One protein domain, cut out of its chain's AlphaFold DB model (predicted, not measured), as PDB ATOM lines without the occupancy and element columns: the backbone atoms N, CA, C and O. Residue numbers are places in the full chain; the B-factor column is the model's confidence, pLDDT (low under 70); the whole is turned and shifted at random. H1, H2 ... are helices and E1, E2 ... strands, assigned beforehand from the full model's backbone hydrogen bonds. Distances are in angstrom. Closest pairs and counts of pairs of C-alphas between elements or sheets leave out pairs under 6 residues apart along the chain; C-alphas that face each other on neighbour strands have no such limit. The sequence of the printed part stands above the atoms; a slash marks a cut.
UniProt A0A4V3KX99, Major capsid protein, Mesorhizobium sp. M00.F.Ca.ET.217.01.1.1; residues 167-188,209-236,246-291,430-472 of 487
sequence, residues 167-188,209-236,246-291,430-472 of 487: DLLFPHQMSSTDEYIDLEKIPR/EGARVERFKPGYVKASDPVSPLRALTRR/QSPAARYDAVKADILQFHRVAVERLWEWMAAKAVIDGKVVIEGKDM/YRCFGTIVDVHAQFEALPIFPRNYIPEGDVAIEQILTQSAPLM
ATOM      1  N   ASP A 167     -52.756  13.316 -10.168       89.00
ATOM      2  CA  ASP A 167     -52.290  13.162  -8.785       89.00
ATOM      3  C   ASP A 167     -53.440  12.905  -7.799       89.00
ATOM      4  O   ASP A 167     -53.212  12.350  -6.724       89.00
ATOM      5  N   LEU A 168     -54.687  13.228  -8.171       87.31
ATOM      6  CA  LEU A 168     -55.876  12.884  -7.387       87.31
ATOM      7  C   LEU A 168     -56.287  11.411  -7.529       87.31
ATOM      8  O   LEU A 168     -56.666  10.796  -6.532       87.31
ATOM      9  N   LEU A 169     -56.275  10.857  -8.750       88.81
ATOM     10  CA  LEU A 169     -56.926   9.566  -9.042       88.81
ATOM     11  C   LEU A 169     -56.017   8.491  -9.639       88.81
ATOM     12  O   LEU A 169     -56.396   7.321  -9.593       88.81
ATOM     13  N   PHE A 170     -54.832   8.843 -10.149       91.50
ATOM     14  CA  PHE A 170     -53.900   7.902 -10.780       91.50
ATOM     15  C   PHE A 170     -52.558   7.823 -10.021       91.50
ATOM     16  O   PHE A 170     -51.523   8.188 -10.578       91.50
ATOM     17  N   PRO A 171     -52.523   7.371  -8.750       89.25
ATOM     18  CA  PRO A 171     -51.286   7.291  -7.968       89.25
ATOM     19  C   PRO A 171     -50.388   6.104  -8.356       89.25
ATOM     20  O   PRO A 171     -49.219   6.071  -7.978       89.25
ATOM     21  N   HIS A 172     -50.920   5.107  -9.068       88.88
ATOM     22  CA  HIS A 172     -50.181   3.906  -9.454       88.88
ATOM     23  C   HIS A 172     -49.591   4.047 -10.858       88.88
ATOM     24  O   HIS A 172     -50.181   4.687 -11.725       88.88
ATOM     25  N   GLN A 173     -48.452   3.402 -11.104       89.19
ATOM     26  CA  GLN A 173     -47.832   3.298 -12.424       89.19
ATOM     27  C   GLN A 173     -47.627   1.824 -12.775       89.19
ATOM     28  O   GLN A 173     -47.231   1.031 -11.922       89.19
ATOM     29  N   MET A 174     -47.869   1.475 -14.036       85.75
ATOM     30  CA  MET A 174     -47.598   0.157 -14.605       85.75
ATOM     31  C   MET A 174     -46.933   0.333 -15.968       85.75
ATOM     32  O   MET A 174     -47.364   1.159 -16.769       85.75
ATOM     33  N   SER A 175     -45.903  -0.456 -16.250       86.06
ATOM     34  CA  SER A 175     -45.334  -0.602 -17.588       86.06
ATOM     35  C   SER A 175     -45.627  -2.011 -18.114       86.06
ATOM     36  O   SER A 175     -45.543  -2.979 -17.360       86.06
ATOM     37  N   SER A 176     -46.003  -2.125 -19.390       81.25
ATOM     38  CA  SER A 176     -46.241  -3.401 -20.080       81.25
ATOM     39  C   SER A 176     -45.345  -3.496 -21.308       81.25
ATOM     40  O   SER A 176     -45.354  -2.591 -22.143       81.25
ATOM     41  N   THR A 177     -44.596  -4.595 -21.422       82.62
ATOM     42  CA  THR A 177     -43.780  -4.913 -22.604       82.62
ATOM     43  C   THR A 177     -44.612  -5.384 -23.801       82.62
ATOM     44  O   THR A 177     -44.112  -5.421 -24.928       82.62
ATOM     45  N   ASP A 178     -45.881  -5.730 -23.582       79.56
ATOM     46  CA  ASP A 178     -46.784  -6.202 -24.628       79.56
ATOM     47  C   ASP A 178     -47.441  -5.041 -25.399       79.56
ATOM     48  O   ASP A 178     -47.567  -3.916 -24.913       79.56
ATOM     49  N   GLU A 179     -47.931  -5.324 -26.613       74.56
ATOM     50  CA  GLU A 179     -48.736  -4.376 -27.409       74.56
ATOM     51  C   GLU A 179     -50.030  -3.952 -26.678       74.56
ATOM     52  O   GLU A 179     -50.600  -2.890 -26.951       74.56
ATOM     53  N   TYR A 180     -50.493  -4.793 -25.750       77.38
ATOM     54  CA  TYR A 180     -51.733  -4.633 -25.006       77.38
ATOM     55  C   TYR A 180     -51.474  -4.491 -23.503       77.38
ATOM     56  O   TYR A 180     -50.503  -5.003 -22.947       77.38
ATOM     57  N   ILE A 181     -52.389  -3.789 -22.845       78.69
ATOM     58  CA  ILE A 181     -52.483  -3.675 -21.394       78.69
ATOM     59  C   ILE A 181     -53.736  -4.454 -20.998       78.69
ATOM     60  O   ILE A 181     -54.853  -4.005 -21.269       78.69
ATOM     61  N   ASP A 182     -53.539  -5.623 -20.396       76.44
ATOM     62  CA  ASP A 182     -54.621  -6.446 -19.857       76.44
ATOM     63  C   ASP A 182     -54.855  -6.106 -18.386       76.44
ATOM     64  O   ASP A 182     -53.917  -6.065 -17.589       76.44
ATOM     65  N   LEU A 183     -56.116  -5.872 -18.025       71.69
ATOM     66  CA  LEU A 183     -56.544  -5.613 -16.654       71.69
ATOM     67  C   LEU A 183     -57.608  -6.628 -16.246       71.69
ATOM     68  O   LEU A 183     -58.706  -6.662 -16.802       71.69
ATOM     69  N   GLU A 184     -57.282  -7.445 -15.250       67.88
ATOM     70  CA  GLU A 184     -58.211  -8.399 -14.658       67.88
ATOM     71  C   GLU A 184     -58.982  -7.749 -13.501       67.88
ATOM     72  O   GLU A 184     -58.402  -7.274 -12.524       67.88
ATOM     73  N   LYS A 185     -60.312  -7.733 -13.607       66.12
ATOM     74  CA  LYS A 185     -61.228  -7.246 -12.574       66.12
ATOM     75  C   LYS A 185     -61.992  -8.423 -11.983       66.12
ATOM     76  O   LYS A 185     -62.822  -9.035 -12.657       66.12
ATOM     77  N   ILE A 186     -61.752  -8.716 -10.706       58.03
ATOM     78  CA  ILE A 186     -62.531  -9.704  -9.948       58.03
ATOM     79  C   ILE A 186     -63.741  -8.985  -9.327       58.03
ATOM     80  O   ILE A 186     -63.558  -8.139  -8.446       58.03
ATOM     81  N   PRO A 187     -64.981  -9.259  -9.773       59.66
ATOM     82  CA  PRO A 187     -66.163  -8.628  -9.210       59.66
ATOM     83  C   PRO A 187     -66.398  -9.122  -7.786       59.66
ATOM     84  O   PRO A 187     -66.352 -10.317  -7.493       59.66
ATOM     85  N   ARG A 188     -66.718  -8.187  -6.887       60.31
ATOM     86  CA  ARG A 188     -67.180  -8.510  -5.534       60.31
ATOM     87  C   ARG A 188     -68.363  -9.482  -5.643       60.31
ATOM     88  O   ARG A 188     -69.335  -9.144  -6.311       60.31
ATOM     89  N   GLU A 209     -67.029 -16.863  -7.946       64.75
ATOM     90  CA  GLU A 209     -66.020 -15.880  -8.308       64.75
ATOM     91  C   GLU A 209     -65.734 -16.070  -9.796       64.75
ATOM     92  O   GLU A 209     -65.691 -17.199 -10.285       64.75
ATOM     93  N   GLY A 210     -65.625 -14.973 -10.539       58.41
ATOM     94  CA  GLY A 210     -65.507 -15.018 -11.992       58.41
ATOM     95  C   GLY A 210     -64.977 -13.698 -12.514       58.41
ATOM     96  O   GLY A 210     -65.701 -12.704 -12.540       58.41
ATOM     97  N   ALA A 211     -63.701 -13.690 -12.882       67.38
ATOM     98  CA  ALA A 211     -63.008 -12.498 -13.332       67.38
ATOM     99  C   ALA A 211     -63.482 -12.020 -14.714       67.38
ATOM    100  O   ALA A 211     -63.958 -12.798 -15.544       67.38
ATOM    101  N   ARG A 212     -63.311 -10.722 -14.971       68.81
ATOM    102  CA  ARG A 212     -63.435 -10.107 -16.296       68.81
ATOM    103  C   ARG A 212     -62.074  -9.541 -16.681       68.81
ATOM    104  O   ARG A 212     -61.535  -8.730 -15.936       68.81
ATOM    105  N   VAL A 213     -61.533  -9.944 -17.827       72.69
ATOM    106  CA  VAL A 213     -60.303  -9.358 -18.377       72.69
ATOM    107  C   VAL A 213     -60.685  -8.313 -19.420       72.69
ATOM    108  O   VAL A 213     -61.364  -8.623 -20.398       72.69
ATOM    109  N   GLU A 214     -60.250  -7.077 -19.205       74.44
ATOM    110  CA  GLU A 214     -60.384  -5.975 -20.155       74.44
ATOM    111  C   GLU A 214     -59.030  -5.719 -20.825       74.44
ATOM    112  O   GLU A 214     -58.025  -5.510 -20.146       74.44
ATOM    113  N   ARG A 215     -59.002  -5.750 -22.162       79.00
ATOM    114  CA  ARG A 215     -57.787  -5.593 -22.973       79.00
ATOM    115  C   ARG A 215     -57.774  -4.238 -23.671       79.00
ATOM    116  O   ARG A 215     -58.587  -3.985 -24.562       79.00
ATOM    117  N   PHE A 216     -56.801  -3.399 -23.332       80.06
ATOM    118  CA  PHE A 216     -56.620  -2.072 -23.921       80.06
ATOM    119  C   PHE A 216     -55.340  -1.991 -24.761       80.06
ATOM    120  O   PHE A 216     -54.399  -2.750 -24.557       80.06
ATOM    121  N   LYS A 217     -55.292  -1.051 -25.713       81.38
ATOM    122  CA  LYS A 217     -54.071  -0.696 -26.457       81.38
ATOM    123  C   LYS A 217     -53.806   0.801 -26.254       81.38
ATOM    124  O   LYS A 217     -54.734   1.575 -26.510       81.38
ATOM    125  N   PRO A 218     -52.610   1.215 -25.796       83.06
ATOM    126  CA  PRO A 218     -52.306   2.621 -25.548       83.06
ATOM    127  C   PRO A 218     -52.218   3.431 -26.848       83.06
ATOM    128  O   PRO A 218     -52.022   2.883 -27.937       83.06
ATOM    129  N   GLY A 219     -52.357   4.753 -26.733       81.81
ATOM    130  CA  GLY A 219     -52.111   5.673 -27.844       81.81
ATOM    131  C   GLY A 219     -50.614   5.930 -27.990       81.81
ATOM    132  O   GLY A 219     -49.952   6.205 -26.995       81.81
ATOM    133  N   TYR A 220     -50.069   5.849 -29.205       87.81
ATOM    134  CA  TYR A 220     -48.652   6.140 -29.433       87.81
ATOM    135  C   TYR A 220     -48.446   7.629 -29.723       87.81
ATOM    136  O   TYR A 220     -49.082   8.193 -30.613       87.81
ATOM    137  N   VAL A 221     -47.548   8.265 -28.976       87.69
ATOM    138  CA  VAL A 221     -47.295   9.709 -28.995       87.69
ATOM    139  C   VAL A 221     -45.860   9.950 -29.448       87.69
ATOM    140  O   VAL A 221     -44.932   9.319 -28.941       87.69
ATOM    141  N   LYS A 222     -45.672  10.850 -30.418       89.19
ATOM    142  CA  LYS A 222     -44.379  11.090 -31.074       89.19
ATOM    143  C   LYS A 222     -44.206  12.573 -31.414       89.19
ATOM    144  O   LYS A 222     -44.555  13.007 -32.507       89.19
ATOM    145  N   ALA A 223     -43.686  13.346 -30.462       87.56
ATOM    146  CA  ALA A 223     -43.311  14.746 -30.674       87.56
ATOM    147  C   ALA A 223     -41.932  14.817 -31.348       87.56
ATOM    148  O   ALA A 223     -41.029  14.071 -30.966       87.56
ATOM    149  N   SER A 224     -41.764  15.679 -32.354       88.25
ATOM    150  CA  SER A 224     -40.521  15.796 -33.124       88.25
ATOM    151  C   SER A 224     -40.290  17.241 -33.557       88.25
ATOM    152  O   SER A 224     -41.096  17.773 -34.317       88.25
ATOM    153  N   ASP A 225     -39.174  17.839 -33.136       88.19
ATOM    154  CA  ASP A 225     -38.819  19.231 -33.440       88.19
ATOM    155  C   ASP A 225     -37.396  19.330 -34.035       88.19
ATOM    156  O   ASP A 225     -36.455  18.722 -33.507       88.19
ATOM    157  N   PRO A 226     -37.193  20.098 -35.126       86.62
ATOM    158  CA  PRO A 226     -35.878  20.311 -35.721       86.62
ATOM    159  C   PRO A 226     -35.073  21.378 -34.962       86.62
ATOM    160  O   PRO A 226     -35.488  22.533 -34.814       86.62
ATOM    161  N   VAL A 227     -33.853  21.030 -34.553       83.06
ATOM    162  CA  VAL A 227     -32.918  21.933 -33.872       83.06
ATOM    163  C   VAL A 227     -32.223  22.828 -34.905       83.06
ATOM    164  O   VAL A 227     -31.087  22.591 -35.312       83.06
ATOM    165  N   SER A 228     -32.925  23.874 -35.353       78.31
ATOM    166  CA  SER A 228     -32.426  24.812 -36.369       78.31
ATOM    167  C   SER A 228     -31.063  25.428 -35.979       78.31
ATOM    168  O   SER A 228     -31.005  26.174 -34.994       78.31
ATOM    169  N   PRO A 229     -29.983  25.218 -36.763       72.56
ATOM    170  CA  PRO A 229     -28.664  25.793 -36.472       72.56
ATOM    171  C   PRO A 229     -28.661  27.328 -36.429       72.56
ATOM    172  O   PRO A 229     -27.896  27.936 -35.681       72.56
ATOM    173  N   LEU A 230     -29.574  27.978 -37.158       76.25
ATOM    174  CA  LEU A 230     -29.729  29.436 -37.140       76.25
ATOM    175  C   LEU A 230     -30.124  29.961 -35.745       76.25
ATOM    176  O   LEU A 230     -29.664  31.032 -35.349       76.25
ATOM    177  N   ARG A 231     -30.873  29.180 -34.946       70.50
ATOM    178  CA  ARG A 231     -31.197  29.530 -33.547       70.50
ATOM    179  C   ARG A 231     -29.975  29.511 -32.618       70.50
ATOM    180  O   ARG A 231     -30.036  30.117 -31.553       70.50
ATOM    181  N   ALA A 232     -28.867  28.869 -33.004       67.56
ATOM    182  CA  ALA A 232     -27.596  28.962 -32.280       67.56
ATOM    183  C   ALA A 232     -26.826  30.250 -32.609       67.56
ATOM    184  O   ALA A 232     -26.103  30.778 -31.760       67.56
ATOM    185  N   LEU A 233     -26.972  30.778 -33.829       66.12
ATOM    186  CA  LEU A 233     -26.341  32.033 -34.247       66.12
ATOM    187  C   LEU A 233     -27.006  33.235 -33.564       66.12
ATOM    188  O   LEU A 233     -26.304  34.101 -33.038       66.12
ATOM    189  N   THR A 234     -28.338  33.243 -33.483       65.69
ATOM    190  CA  THR A 234     -29.100  34.226 -32.702       65.69
ATOM    191  C   THR A 234     -28.711  34.167 -31.217       65.69
ATOM    192  O   THR A 234     -28.638  33.097 -30.611       65.69
ATOM    193  N   ARG A 235     -28.446  35.326 -30.597       62.94
ATOM    194  CA  ARG A 235     -28.228  35.412 -29.142       62.94
ATOM    195  C   ARG A 235     -29.557  35.224 -28.408       62.94
ATOM    196  O   ARG A 235     -30.593  35.694 -28.874       62.94
ATOM    197  N   ARG A 236     -29.528  34.569 -27.245       65.44
ATOM    198  CA  ARG A 236     -30.720  34.410 -26.402       65.44
ATOM    199  C   ARG A 236     -31.176  35.791 -25.900       65.44
ATOM    200  O   ARG A 236     -30.324  36.582 -25.485       65.44
ATOM    201  N   GLN A 246     -22.196  33.426 -24.121       66.94
ATOM    202  CA  GLN A 246     -22.262  31.994 -24.444       66.94
ATOM    203  C   GLN A 246     -21.815  31.708 -25.885       66.94
ATOM    204  O   GLN A 246     -22.296  32.354 -26.824       66.94
ATOM    205  N   SER A 247     -20.948  30.706 -26.062       79.25
ATOM    206  CA  SER A 247     -20.498  30.243 -27.380       79.25
ATOM    207  C   SER A 247     -21.679  29.741 -28.230       79.25
ATOM    208  O   SER A 247     -22.697  29.326 -27.670       79.25
ATOM    209  N   PRO A 248     -21.582  29.739 -29.576       77.00
ATOM    210  CA  PRO A 248     -22.649  29.214 -30.432       77.00
ATOM    211  C   PRO A 248     -23.052  27.777 -30.066       77.00
ATOM    212  O   PRO A 248     -24.243  27.493 -29.995       77.00
ATOM    213  N   ALA A 249     -22.085  26.915 -29.727       78.38
ATOM    214  CA  ALA A 249     -22.338  25.556 -29.239       78.38
ATOM    215  C   ALA A 249     -23.146  25.545 -27.926       78.38
ATOM    216  O   ALA A 249     -24.214  24.946 -27.871       78.38
ATOM    217  N   ALA A 250     -22.729  26.306 -26.906       79.12
ATOM    218  CA  ALA A 250     -23.467  26.385 -25.641       79.12
ATOM    219  C   ALA A 250     -24.893  26.947 -25.814       79.12
ATOM    220  O   ALA A 250     -25.813  26.546 -25.100       79.12
ATOM    221  N   ARG A 251     -25.108  27.851 -26.783       77.50
ATOM    222  CA  ARG A 251     -26.455  28.324 -27.143       77.50
ATOM    223  C   ARG A 251     -27.277  27.240 -27.845       77.50
ATOM    224  O   ARG A 251     -28.472  27.157 -27.571       77.50
ATOM    225  N   TYR A 252     -26.651  26.432 -28.705       79.12
ATOM    226  CA  TYR A 252     -27.266  25.310 -29.421       79.12
ATOM    227  C   TYR A 252     -27.736  24.216 -28.460       79.12
ATOM    228  O   TYR A 252     -28.919  23.884 -28.457       79.12
ATOM    229  N   ASP A 253     -26.870  23.737 -27.567       80.69
ATOM    230  CA  ASP A 253     -27.228  22.696 -26.594       80.69
ATOM    231  C   ASP A 253     -28.303  23.177 -25.607       80.69
ATOM    232  O   ASP A 253     -29.216  22.433 -25.252       80.69
ATOM    233  N   ALA A 254     -28.298  24.465 -25.250       79.44
ATOM    234  CA  ALA A 254     -29.394  25.056 -24.489       79.44
ATOM    235  C   ALA A 254     -30.721  25.125 -25.281       79.44
ATOM    236  O   ALA A 254     -31.787  25.108 -24.670       79.44
ATOM    237  N   VAL A 255     -30.703  25.202 -26.625       82.00
ATOM    238  CA  VAL A 255     -31.931  25.074 -27.447       82.00
ATOM    239  C   VAL A 255     -32.425  23.628 -27.432       82.00
ATOM    240  O   VAL A 255     -33.631  23.414 -27.342       82.00
ATOM    241  N   LYS A 256     -31.522  22.639 -27.428       82.12
ATOM    242  CA  LYS A 256     -31.885  21.222 -27.253       82.12
ATOM    243  C   LYS A 256     -32.572  20.988 -25.906       82.12
ATOM    244  O   LYS A 256     -33.603  20.324 -25.855       82.12
ATOM    245  N   ALA A 257     -32.048  21.589 -24.837       82.56
ATOM    246  CA  ALA A 257     -32.656  21.544 -23.508       82.56
ATOM    247  C   ALA A 257     -34.044  22.216 -23.464       82.56
ATOM    248  O   ALA A 257     -34.978  21.614 -22.938       82.56
ATOM    249  N   ASP A 258     -34.205  23.407 -24.061       83.25
ATOM    250  CA  ASP A 258     -35.513  24.080 -24.164       83.25
ATOM    251  C   ASP A 258     -36.544  23.199 -24.923       83.25
ATOM    252  O   ASP A 258     -37.688  23.082 -24.485       83.25
ATOM    253  N   ILE A 259     -36.145  22.535 -26.022       85.12
ATOM    254  CA  ILE A 259     -37.017  21.627 -26.803       85.12
ATOM    255  C   ILE A 259     -37.376  20.367 -26.004       85.12
ATOM    256  O   ILE A 259     -38.548  20.000 -25.940       85.12
ATOM    257  N   LEU A 260     -36.406  19.716 -25.352       85.75
ATOM    258  CA  LEU A 260     -36.655  18.533 -24.517       85.75
ATOM    259  C   LEU A 260     -37.597  18.843 -23.344       85.75
ATOM    260  O   LEU A 260     -38.471  18.034 -23.028       85.75
ATOM    261  N   GLN A 261     -37.462  20.021 -22.726       85.44
ATOM    262  CA  GLN A 261     -38.388  20.483 -21.693       85.44
ATOM    263  C   GLN A 261     -39.796  20.707 -22.264       85.44
ATOM    264  O   GLN A 261     -40.767  20.252 -21.662       85.44
ATOM    265  N   PHE A 262     -39.919  21.347 -23.431       86.88
ATOM    266  CA  PHE A 262     -41.209  21.578 -24.090       86.88
ATOM    267  C   PHE A 262     -41.909  20.268 -24.489       86.88
ATOM    268  O   PHE A 262     -43.082  20.076 -24.173       86.88
ATOM    269  N   HIS A 263     -41.181  19.327 -25.099       87.94
ATOM    270  CA  HIS A 263     -41.671  17.981 -25.410       87.94
ATOM    271  C   HIS A 263     -42.186  17.251 -24.165       87.94
ATOM    272  O   HIS A 263     -43.277  16.681 -24.191       87.94
ATOM    273  N   ARG A 264     -41.421  17.281 -23.066       87.00
ATOM    274  CA  ARG A 264     -41.820  16.667 -21.796       87.00
ATOM    275  C   ARG A 264     -43.112  17.289 -21.254       87.00
ATOM    276  O   ARG A 264     -44.053  16.555 -20.975       87.00
ATOM    277  N   VAL A 265     -43.174  18.619 -21.183       88.00
ATOM    278  CA  VAL A 265     -44.352  19.387 -20.739       88.00
ATOM    279  C   VAL A 265     -45.590  19.071 -21.587       88.00
ATOM    280  O   VAL A 265     -46.679  18.885 -21.045       88.00
ATOM    281  N   ALA A 266     -45.439  18.946 -22.908       87.75
ATOM    282  CA  ALA A 266     -46.532  18.578 -23.806       87.75
ATOM    283  C   ALA A 266     -47.038  17.140 -23.570       87.75
ATOM    284  O   ALA A 266     -48.246  16.905 -23.579       87.75
ATOM    285  N   VAL A 267     -46.134  16.186 -23.316       89.62
ATOM    286  CA  VAL A 267     -46.486  14.791 -22.997       89.62
ATOM    287  C   VAL A 267     -47.147  14.681 -21.617       89.62
ATOM    288  O   VAL A 267     -48.176  14.022 -21.492       89.62
ATOM    289  N   GLU A 268     -46.638  15.381 -20.602       89.50
ATOM    290  CA  GLU A 268     -47.227  15.411 -19.253       89.50
ATOM    291  C   GLU A 268     -48.620  16.083 -19.252       89.50
ATOM    292  O   GLU A 268     -49.549  15.570 -18.626       89.50
ATOM    293  N   ARG A 269     -48.836  17.144 -20.047       89.94
ATOM    294  CA  ARG A 269     -50.176  17.743 -20.240       89.94
ATOM    295  C   ARG A 269     -51.133  16.838 -21.030       89.94
ATOM    296  O   ARG A 269     -52.338  16.867 -20.787       89.94
ATOM    297  N   LEU A 270     -50.625  15.993 -21.932       89.75
ATOM    298  CA  LEU A 270     -51.431  14.965 -22.602       89.75
ATOM    299  C   LEU A 270     -51.835  13.832 -21.642       89.75
ATOM    300  O   LEU A 270     -52.952  13.324 -21.741       89.75
ATOM    301  N   TRP A 271     -50.976  13.456 -20.689       91.56
ATOM    302  CA  TRP A 271     -51.337  12.508 -19.628       91.56
ATOM    303  C   TRP A 271     -52.474  13.054 -18.755       91.56
ATOM    304  O   TRP A 271     -53.441  12.336 -18.505       91.56
ATOM    305  N   GLU A 272     -52.405  14.329 -18.362       91.38
ATOM    306  CA  GLU A 272     -53.473  15.013 -17.617       91.38
ATOM    307  C   GLU A 272     -54.776  15.075 -18.432       91.38
ATOM    308  O   GLU A 272     -55.857  14.826 -17.902       91.38
ATOM    309  N   TRP A 273     -54.691  15.291 -19.750       91.31
ATOM    310  CA  TRP A 273     -55.853  15.238 -20.643       91.31
ATOM    311  C   TRP A 273     -56.489  13.841 -20.709       91.31
ATOM    312  O   TRP A 273     -57.712  13.718 -20.617       91.31
ATOM    313  N   MET A 274     -55.680  12.780 -20.814       91.31
ATOM    314  CA  MET A 274     -56.179  11.401 -20.785       91.31
ATOM    315  C   MET A 274     -56.830  11.067 -19.439       91.31
ATOM    316  O   MET A 274     -57.923  10.502 -19.424       91.31
ATOM    317  N   ALA A 275     -56.203  11.454 -18.322       92.06
ATOM    318  CA  ALA A 275     -56.747  11.287 -16.976       92.06
ATOM    319  C   ALA A 275     -58.090  12.020 -16.819       92.06
ATOM    320  O   ALA A 275     -59.073  11.422 -16.377       92.06
ATOM    321  N   ALA A 276     -58.164  13.276 -17.270       92.38
ATOM    322  CA  ALA A 276     -59.387  14.066 -17.282       92.38
ATOM    323  C   ALA A 276     -60.501  13.367 -18.076       92.38
ATOM    324  O   ALA A 276     -61.585  13.157 -17.541       92.38
ATOM    325  N   LYS A 277     -60.268  12.945 -19.328       92.38
ATOM    326  CA  LYS A 277     -61.324  12.301 -20.140       92.38
ATOM    327  C   LYS A 277     -61.745  10.931 -19.607       92.38
ATOM    328  O   LYS A 277     -62.944  10.651 -19.551       92.38
ATOM    329  N   ALA A 278     -60.800  10.133 -19.110       91.69
ATOM    330  CA  ALA A 278     -61.087   8.862 -18.453       91.69
ATOM    331  C   ALA A 278     -62.024   9.013 -17.237       91.69
ATOM    332  O   ALA A 278     -62.939   8.210 -17.063       91.69
ATOM    333  N   VAL A 279     -61.827  10.058 -16.427       92.25
ATOM    334  CA  VAL A 279     -62.606  10.331 -15.204       92.25
ATOM    335  C   VAL A 279     -63.918  11.060 -15.497       92.25
ATOM    336  O   VAL A 279     -64.961  10.714 -14.947       92.25
ATOM    337  N   ILE A 280     -63.888  12.068 -16.366       92.25
ATOM    338  CA  ILE A 280     -65.039  12.922 -16.677       92.25
ATOM    339  C   ILE A 280     -66.051  12.133 -17.516       92.25
ATOM    340  O   ILE A 280     -67.205  11.982 -17.114       92.25
ATOM    341  N   ASP A 281     -65.629  11.565 -18.645       90.25
ATOM    342  CA  ASP A 281     -66.531  10.968 -19.638       90.25
ATOM    343  C   ASP A 281     -66.570   9.424 -19.586       90.25
ATOM    344  O   ASP A 281     -67.357   8.807 -20.306       90.25
ATOM    345  N   GLY A 282     -65.760   8.795 -18.720       88.25
ATOM    346  CA  GLY A 282     -65.682   7.335 -18.543       88.25
ATOM    347  C   GLY A 282     -64.940   6.597 -19.666       88.25
ATOM    348  O   GLY A 282     -64.935   5.367 -19.698       88.25
ATOM    349  N   LYS A 283     -64.356   7.346 -20.608       90.38
ATOM    350  CA  LYS A 283     -63.785   6.860 -21.869       90.38
ATOM    351  C   LYS A 283     -62.846   7.897 -22.482       90.38
ATOM    352  O   LYS A 283     -63.025   9.096 -22.276       90.38
ATOM    353  N   VAL A 284     -61.883   7.450 -23.280       89.94
ATOM    354  CA  VAL A 284     -60.938   8.308 -24.012       89.94
ATOM    355  C   VAL A 284     -61.088   8.053 -25.509       89.94
ATOM    356  O   VAL A 284     -61.065   6.909 -25.958       89.94
ATOM    357  N   VAL A 285     -61.230   9.116 -26.299       88.69
ATOM    358  CA  VAL A 285     -61.139   9.041 -27.765       88.69
ATOM    359  C   VAL A 285     -59.692   9.320 -28.146       88.69
ATOM    360  O   VAL A 285     -59.210  10.430 -27.956       88.69
ATOM    361  N   ILE A 286     -58.989   8.309 -28.649       84.50
ATOM    362  CA  ILE A 286     -57.617   8.445 -29.140       84.50
ATOM    363  C   ILE A 286     -57.691   8.692 -30.644       84.50
ATOM    364  O   ILE A 286     -58.104   7.818 -31.405       84.50
ATOM    365  N   GLU A 287     -57.285   9.881 -31.069       81.00
ATOM    366  CA  GLU A 287     -57.211  10.283 -32.471       81.00
ATOM    367  C   GLU A 287     -55.878  10.968 -32.766       81.00
ATOM    368  O   GLU A 287     -55.272  11.598 -31.900       81.00
ATOM    369  N   GLY A 288     -55.412  10.830 -34.001       74.12
ATOM    370  CA  GLY A 288     -54.213  11.490 -34.493       74.12
ATOM    371  C   GLY A 288     -54.273  11.592 -36.010       74.12
ATOM    372  O   GLY A 288     -55.000  10.845 -36.657       74.12
ATOM    373  N   LYS A 289     -53.496  12.505 -36.595       75.38
ATOM    374  CA  LYS A 289     -53.473  12.712 -38.053       75.38
ATOM    375  C   LYS A 289     -53.202  11.411 -38.825       75.38
ATOM    376  O   LYS A 289     -53.822  11.162 -39.853       75.38
ATOM    377  N   ASP A 290     -52.301  10.591 -38.289       77.00
ATOM    378  CA  ASP A 290     -51.787   9.376 -38.922       77.00
ATOM    379  C   ASP A 290     -52.279   8.091 -38.206       77.00
ATOM    380  O   ASP A 290     -51.743   7.005 -38.423       77.00
ATOM    381  N   MET A 291     -53.304   8.198 -37.342       74.12
ATOM    382  CA  MET A 291     -53.905   7.080 -36.596       74.12
ATOM    383  C   MET A 291     -55.444   7.159 -36.637       74.12
ATOM    384  O   MET A 291     -56.006   8.168 -36.211       74.12
ATOM    385  N   TYR A 430     -54.468   3.736 -12.716       90.44
ATOM    386  CA  TYR A 430     -53.113   3.372 -13.112       90.44
ATOM    387  C   TYR A 430     -52.663   4.221 -14.307       90.44
ATOM    388  O   TYR A 430     -53.370   4.343 -15.311       90.44
ATOM    389  N   ARG A 431     -51.462   4.797 -14.200       91.56
ATOM    390  CA  ARG A 431     -50.699   5.377 -15.309       91.56
ATOM    391  C   ARG A 431     -50.023   4.218 -16.040       91.56
ATOM    392  O   ARG A 431     -48.966   3.751 -15.610       91.56
ATOM    393  N   CYS A 432     -50.670   3.700 -17.077       89.94
ATOM    394  CA  CYS A 432     -50.160   2.570 -17.843       89.94
ATOM    395  C   CYS A 432     -49.296   3.066 -19.010       89.94
ATOM    396  O   CYS A 432     -49.705   3.956 -19.757       89.94
ATOM    397  N   PHE A 433     -48.121   2.469 -19.188       90.19
ATOM    398  CA  PHE A 433     -47.193   2.771 -20.278       90.19
ATOM    399  C   PHE A 433     -46.892   1.500 -21.075       90.19
ATOM    400  O   PHE A 433     -46.457   0.499 -20.508       90.19
ATOM    401  N   GLY A 434     -47.148   1.529 -22.382       86.69
ATOM    402  CA  GLY A 434     -46.776   0.445 -23.292       86.69
ATOM    403  C   GLY A 434     -45.344   0.565 -23.817       86.69
ATOM    404  O   GLY A 434     -44.676   1.586 -23.641       86.69
ATOM    405  N   THR A 435     -44.904  -0.472 -24.522       86.75
ATOM    406  CA  THR A 435     -43.618  -0.532 -25.229       86.75
ATOM    407  C   THR A 435     -43.391   0.620 -26.205       86.75
ATOM    408  O   THR A 435     -44.234   0.934 -27.051       86.75
ATOM    409  N   ILE A 436     -42.185   1.192 -26.156       86.25
ATOM    410  CA  ILE A 436     -41.686   2.113 -27.175       86.25
ATOM    411  C   ILE A 436     -41.185   1.299 -28.373       86.25
ATOM    412  O   ILE A 436     -40.183   0.590 -28.291       86.25
ATOM    413  N   VAL A 437     -41.876   1.406 -29.512       85.81
ATOM    414  CA  VAL A 437     -41.547   0.675 -30.751       85.81
ATOM    415  C   VAL A 437     -40.445   1.419 -31.522       85.81
ATOM    416  O   VAL A 437     -40.643   1.926 -32.626       85.81
ATOM    417  N   ASP A 438     -39.272   1.521 -30.899       81.06
ATOM    418  CA  ASP A 438     -38.041   2.082 -31.460       81.06
ATOM    419  C   ASP A 438     -36.876   1.150 -31.089       81.06
ATOM    420  O   ASP A 438     -36.706   0.788 -29.924       81.06
ATOM    421  N   VAL A 439     -36.060   0.752 -32.070       84.00
ATOM    422  CA  VAL A 439     -34.930  -0.176 -31.859       84.00
ATOM    423  C   VAL A 439     -33.909   0.409 -30.875       84.00
ATOM    424  O   VAL A 439     -33.305  -0.328 -30.097       84.00
ATOM    425  N   HIS A 440     -33.764   1.737 -30.836       80.56
ATOM    426  CA  HIS A 440     -32.889   2.422 -29.882       80.56
ATOM    427  C   HIS A 440     -33.445   2.449 -28.448       80.56
ATOM    428  O   HIS A 440     -32.688   2.734 -27.525       80.56
ATOM    429  N   ALA A 441     -34.735   2.156 -28.257       76.50
ATOM    430  CA  ALA A 441     -35.357   1.961 -26.946       76.50
ATOM    431  C   ALA A 441     -35.345   0.487 -26.500       76.50
ATOM    432  O   ALA A 441     -35.934   0.166 -25.475       76.50
ATOM    433  N   GLN A 442     -34.742  -0.419 -27.286       83.00
ATOM    434  CA  GLN A 442     -34.669  -1.868 -27.026       83.00
ATOM    435  C   GLN A 442     -36.027  -2.548 -26.745       83.00
ATOM    436  O   GLN A 442     -36.069  -3.630 -26.168       83.00
ATOM    437  N   PHE A 443     -37.130  -1.939 -27.203       81.12
ATOM    438  CA  PHE A 443     -38.511  -2.330 -26.890       81.12
ATOM    439  C   PHE A 443     -38.869  -2.266 -25.389       81.12
ATOM    440  O   PHE A 443     -39.755  -2.981 -24.925       81.12
ATOM    441  N   GLU A 444     -38.227  -1.378 -24.626       81.81
ATOM    442  CA  GLU A 444     -38.612  -1.095 -23.242       81.81
ATOM    443  C   GLU A 444     -39.897  -0.249 -23.144       81.81
ATOM    444  O   GLU A 444     -40.193   0.625 -23.966       81.81
ATOM    445  N   ALA A 445     -40.659  -0.485 -22.075       83.62
ATOM    446  CA  ALA A 445     -41.898   0.217 -21.751       83.62
ATOM    447  C   ALA A 445     -41.631   1.447 -20.860       83.62
ATOM    448  O   ALA A 445     -41.959   1.479 -19.671       83.62
ATOM    449  N   LEU A 446     -40.975   2.451 -21.448       85.94
ATOM    450  CA  LEU A 446     -40.570   3.691 -20.777       85.94
ATOM    451  C   LEU A 446     -41.684   4.759 -20.812       85.94
ATOM    452  O   LEU A 446     -42.288   4.963 -21.866       85.94
ATOM    453  N   PRO A 447     -41.916   5.527 -19.722       85.25
ATOM    454  CA  PRO A 447     -42.909   6.606 -19.721       85.25
ATOM    455  C   PRO A 447     -42.642   7.688 -20.772       85.25
ATOM    456  O   PRO A 447     -43.565   8.136 -21.450       85.25
ATOM    457  N   ILE A 448     -41.381   8.106 -20.920       88.00
ATOM    458  CA  ILE A 448     -40.922   9.076 -21.921       88.00
ATOM    459  C   ILE A 448     -39.548   8.624 -22.425       88.00
ATOM    460  O   ILE A 448     -38.608   8.522 -21.641       88.00
ATOM    461  N   PHE A 449     -39.420   8.402 -23.733       88.00
ATOM    462  CA  PHE A 449     -38.161   8.087 -24.408       88.00
ATOM    463  C   PHE A 449     -37.744   9.239 -25.340       88.00
ATOM    464  O   PHE A 449     -38.295   9.375 -26.442       88.00
ATOM    465  N   PRO A 450     -36.797  10.102 -24.924       86.19
ATOM    466  CA  PRO A 450     -36.187  11.088 -25.803       86.19
ATOM    467  C   PRO A 450     -35.087  10.439 -26.658       86.19
ATOM    468  O   PRO A 450     -34.155   9.835 -26.129       86.19
ATOM    469  N   ARG A 451     -35.153  10.618 -27.980       84.44
ATOM    470  CA  ARG A 451     -34.088  10.250 -28.921       84.44
ATOM    471  C   ARG A 451     -33.632  11.488 -29.681       84.44
ATOM    472  O   ARG A 451     -34.449  12.296 -30.104       84.44
ATOM    473  N   ASN A 452     -32.330  11.618 -29.876       84.81
ATOM    474  CA  ASN A 452     -31.731  12.675 -30.680       84.81
ATOM    475  C   ASN A 452     -31.027  12.038 -31.883       84.81
ATOM    476  O   ASN A 452     -30.362  11.014 -31.713       84.81
ATOM    477  N   TYR A 453     -31.202  12.585 -33.083       83.00
ATOM    478  CA  TYR A 453     -30.550  12.074 -34.291       83.00
ATOM    479  C   TYR A 453     -30.411  13.144 -35.372       83.00
ATOM    480  O   TYR A 453     -31.138  14.132 -35.393       83.00
ATOM    481  N   ILE A 454     -29.491  12.917 -36.304       85.06
ATOM    482  CA  ILE A 454     -29.330  13.720 -37.515       85.06
ATOM    483  C   ILE A 454     -29.737  12.813 -38.688       85.06
ATOM    484  O   ILE A 454     -29.172  11.724 -38.802       85.06
ATOM    485  N   PRO A 455     -30.723  13.183 -39.525       80.94
ATOM    486  CA  PRO A 455     -31.041  12.439 -40.740       80.94
ATOM    487  C   PRO A 455     -29.871  12.472 -41.729       80.94
ATOM    488  O   PRO A 455     -29.250  13.518 -41.922       80.94
ATOM    489  N   GLU A 456     -29.596  11.346 -42.381       75.00
ATOM    490  CA  GLU A 456     -28.564  11.257 -43.416       75.00
ATOM    491  C   GLU A 456     -29.042  11.926 -44.716       75.00
ATOM    492  O   GLU A 456     -30.119  11.620 -45.232       75.00
ATOM    493  N   GLY A 457     -28.249  12.863 -45.238       70.81
ATOM    494  CA  GLY A 457     -28.562  13.633 -46.441       70.81
ATOM    495  C   GLY A 457     -27.719  14.906 -46.556       70.81
ATOM    496  O   GLY A 457     -26.921  15.216 -45.675       70.81
ATOM    497  N   ASP A 458     -27.924  15.657 -47.641       64.50
ATOM    498  CA  ASP A 458     -27.169  16.881 -47.970       64.50
ATOM    499  C   ASP A 458     -27.369  18.024 -46.948       64.50
ATOM    500  O   ASP A 458     -26.495  18.862 -46.746       64.50
ATOM    501  N   VAL A 459     -28.505  18.032 -46.234       68.88
ATOM    502  CA  VAL A 459     -28.818  19.032 -45.199       68.88
ATOM    503  C   VAL A 459     -28.996  18.357 -43.836       68.88
ATOM    504  O   VAL A 459     -30.095  17.962 -43.445       68.88
ATOM    505  N   ALA A 460     -27.895  18.261 -43.091       75.50
ATOM    506  CA  ALA A 460     -27.835  17.691 -41.747       75.50
ATOM    507  C   ALA A 460     -28.539  18.581 -40.693       75.50
ATOM    508  O   ALA A 460     -27.906  19.392 -40.015       75.50
ATOM    509  N   ILE A 461     -29.860  18.433 -40.539       81.38
ATOM    510  CA  ILE A 461     -30.649  19.102 -39.488       81.38
ATOM    511  C   ILE A 461     -30.904  18.127 -38.337       81.38
ATOM    512  O   ILE A 461     -31.691  17.196 -38.479       81.38
ATOM    513  N   GLU A 462     -30.277  18.363 -37.185       83.44
ATOM    514  CA  GLU A 462     -30.510  17.604 -35.947       83.44
ATOM    515  C   GLU A 462     -31.996  17.664 -35.534       83.44
ATOM    516  O   GLU A 462     -32.613  18.732 -35.537       83.44
ATOM    517  N   GLN A 463     -32.581  16.515 -35.200       85.69
ATOM    518  CA  GLN A 463     -33.977  16.355 -34.796       85.69
ATOM    519  C   GLN A 463     -34.050  15.736 -33.404       85.69
ATOM    520  O   GLN A 463     -33.551  14.632 -33.159       85.69
ATOM    521  N   ILE A 464     -34.739  16.436 -32.506       85.50
ATOM    522  CA  ILE A 464     -35.105  15.901 -31.199       85.50
ATOM    523  C   ILE A 464     -36.469  15.248 -31.338       85.50
ATOM    524  O   ILE A 464     -37.424  15.855 -31.817       85.50
ATOM    525  N   LEU A 465     -36.544  14.003 -30.893       87.50
ATOM    526  CA  LEU A 465     -37.715  13.152 -30.931       87.50
ATOM    527  C   LEU A 465     -38.074  12.749 -29.503       87.50
ATOM    528  O   LEU A 465     -37.201  12.460 -28.685       87.50
ATOM    529  N   THR A 466     -39.355  12.700 -29.168       88.25
ATOM    530  CA  THR A 466     -39.815  12.216 -27.865       88.25
ATOM    531  C   THR A 466     -41.020  11.316 -28.053       88.25
ATOM    532  O   THR A 466     -42.026  11.715 -28.638       88.25
ATOM    533  N   GLN A 467     -40.872  10.074 -27.595       87.38
ATOM    534  CA  GLN A 467     -41.839   8.999 -27.772       87.38
ATOM    535  C   GLN A 467     -42.404   8.566 -26.419       87.38
ATOM    536  O   GLN A 467     -41.690   8.540 -25.418       87.38
ATOM    537  N   SER A 468     -43.695   8.257 -26.387       88.31
ATOM    538  CA  SER A 468     -44.421   7.786 -25.205       88.31
ATOM    539  C   SER A 468     -45.618   6.956 -25.672       88.31
ATOM    540  O   SER A 468     -46.209   7.270 -26.705       88.31
ATOM    541  N   ALA A 469     -45.998   5.920 -24.926       89.44
ATOM    542  CA  ALA A 469     -47.202   5.128 -25.198       89.44
ATOM    543  C   ALA A 469     -48.135   5.095 -23.967       89.44
ATOM    544  O   ALA A 469     -48.294   4.038 -23.349       89.44
ATOM    545  N   PRO A 470     -48.704   6.243 -23.548       90.94
ATOM    546  CA  PRO A 470     -49.478   6.341 -22.321       90.94
ATOM    547  C   PRO A 470     -50.927   5.875 -22.495       90.94
ATOM    548  O   PRO A 470     -51.546   6.030 -23.552       90.94
ATOM    549  N   LEU A 471     -51.499   5.381 -21.399       90.38
ATOM    550  CA  LEU A 471     -52.933   5.240 -21.201       90.38
ATOM    551  C   LEU A 471     -53.260   5.383 -19.709       90.38
ATOM    552  O   LEU A 471     -52.748   4.639 -18.878       90.38
ATOM    553  N   MET A 472     -54.129   6.332 -19.363       92.44
ATOM    554  CA  MET A 472     -54.585   6.531 -17.983       92.44
ATOM    555  C   MET A 472     -55.855   5.707 -17.767       92.44
ATOM    556  O   MET A 472     -56.898   6.044 -18.328       92.44
TER     557      MET A 472
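AT A GLANCE: This is residues 167 to 188, 209 to 236, 246 to 291 and 430 to 472 of the 487 residues of the protein "Major capsid protein" of Mesorhizobium sp. M00.F.Ca.ET.217.01.1.1 (UniProt A0A4V3KX99). One long helix, H2, runs along much of a rod, and two small three-stranded sheets, set one after the other along its length, pack on it: E4, E8 and E7 by residues 256 to 270 of H2, E1, E6 and E9 by residues 267 to 279. E8 runs on into E9 and so joins the two sheets, the ribbon of E2 and E3 lengthens the rod at one end, the short H1 packs on H2 at the other, and E5 folds back from the last residues of H2. The printed part has 139 residues, with named elements in the order E1 E2 E3 E4 H1 H2 E5 E6 E7 E8 E9; the class is mixed, helices and strands. The sheet E4 E8 E7 is antiparallel, the sheet E1 E6 E9 mixed. The whole is loose, with a radius of gyration of the C-alphas of 18.7 A and spans of 67 by 31 by 25 A.

IN THESE COORDINATES: E1 is residues 172 to 176, beginning at C-alpha 172 at (-50.181, 3.906, -9.454). E2 is residues 181 to 185, E3 residues 212 to 216, and E4 residues 221 to 226, 17.0 A long. H1 is residues 230 to 233. H2, residues 248 to 280, measures 47.5 A from C-alpha 248 at (-22.649, 29.214, -30.432) to C-alpha 280 at (-65.039, 12.922, -16.677). E5 is residues 283 to 288, 16.5 A, E6 residues 430 to 434, and E7 residues 449 to 453. E8 is residues 463 to 468, 16.6 A, and E9, residues 470 to 472, ends at C-alpha 472 at (-54.585, 6.531, -17.983).

HOW THE PARTS SIT: H2 is on the sheet E4 E8 E7, making two layers, a helix on one face of a sheet, at a height over the sheet of 9.4 A. It lies over E4 and E8 and runs along the strands, at 22 degrees to E4 on the local plane; its closest C-alphas to E4 are those of His 263 and Ala 223, 6.4 A apart. E4 and E8 are antiparallel, with N 223 and O 466 3.0 A apart, within hydrogen-bond range; E7 and E8 form a hairpin, with N 451 and O 465 at 2.8 A. E8 runs on into E9 at 35 degrees. H2 is also on the sheet E1 E6 E9, again as two layers; its closest C-alphas to E9 are those of Ala 275 and Met 472, 5.3 A apart. E6 and E9 are antiparallel, with N 471 and O 432 at 2.8 A; E1 and E6 are parallel, with N 433 and O 174 at 2.9 A. E2 and E3 are antiparallel, with N 183 and O 214 at 2.9 A, and both are apart from H2. E5 pairs with no named strand; its closest C-alphas to H2 are those of Val 284 and Lys 277, 5.6 A apart. H1 touches H2 at residues 248 to 255 alone, Ala 232 and Tyr 252 having the closest C-alphas, 4.6 A apart. In H2 every O i to N i+4 pair is within hydrogen-bond range; H1 is too short for such a pair.

THE WHOLE: The two C-alphas farthest apart are those of Glu 209 and Ser 247, at 67.6 A. Three cuts leave out residues 189 to 208, 237 to 245 and 292 to 429, with C-alpha gaps of 8.0, 9.0 and 23.8 A. The link E6 to E7 is long, 14 residues. The mean pLDDT of the printed part is 82.0; residues 184 to 188, 209 to 212, 232 to 236, 246 and 458 to 459 are under 70.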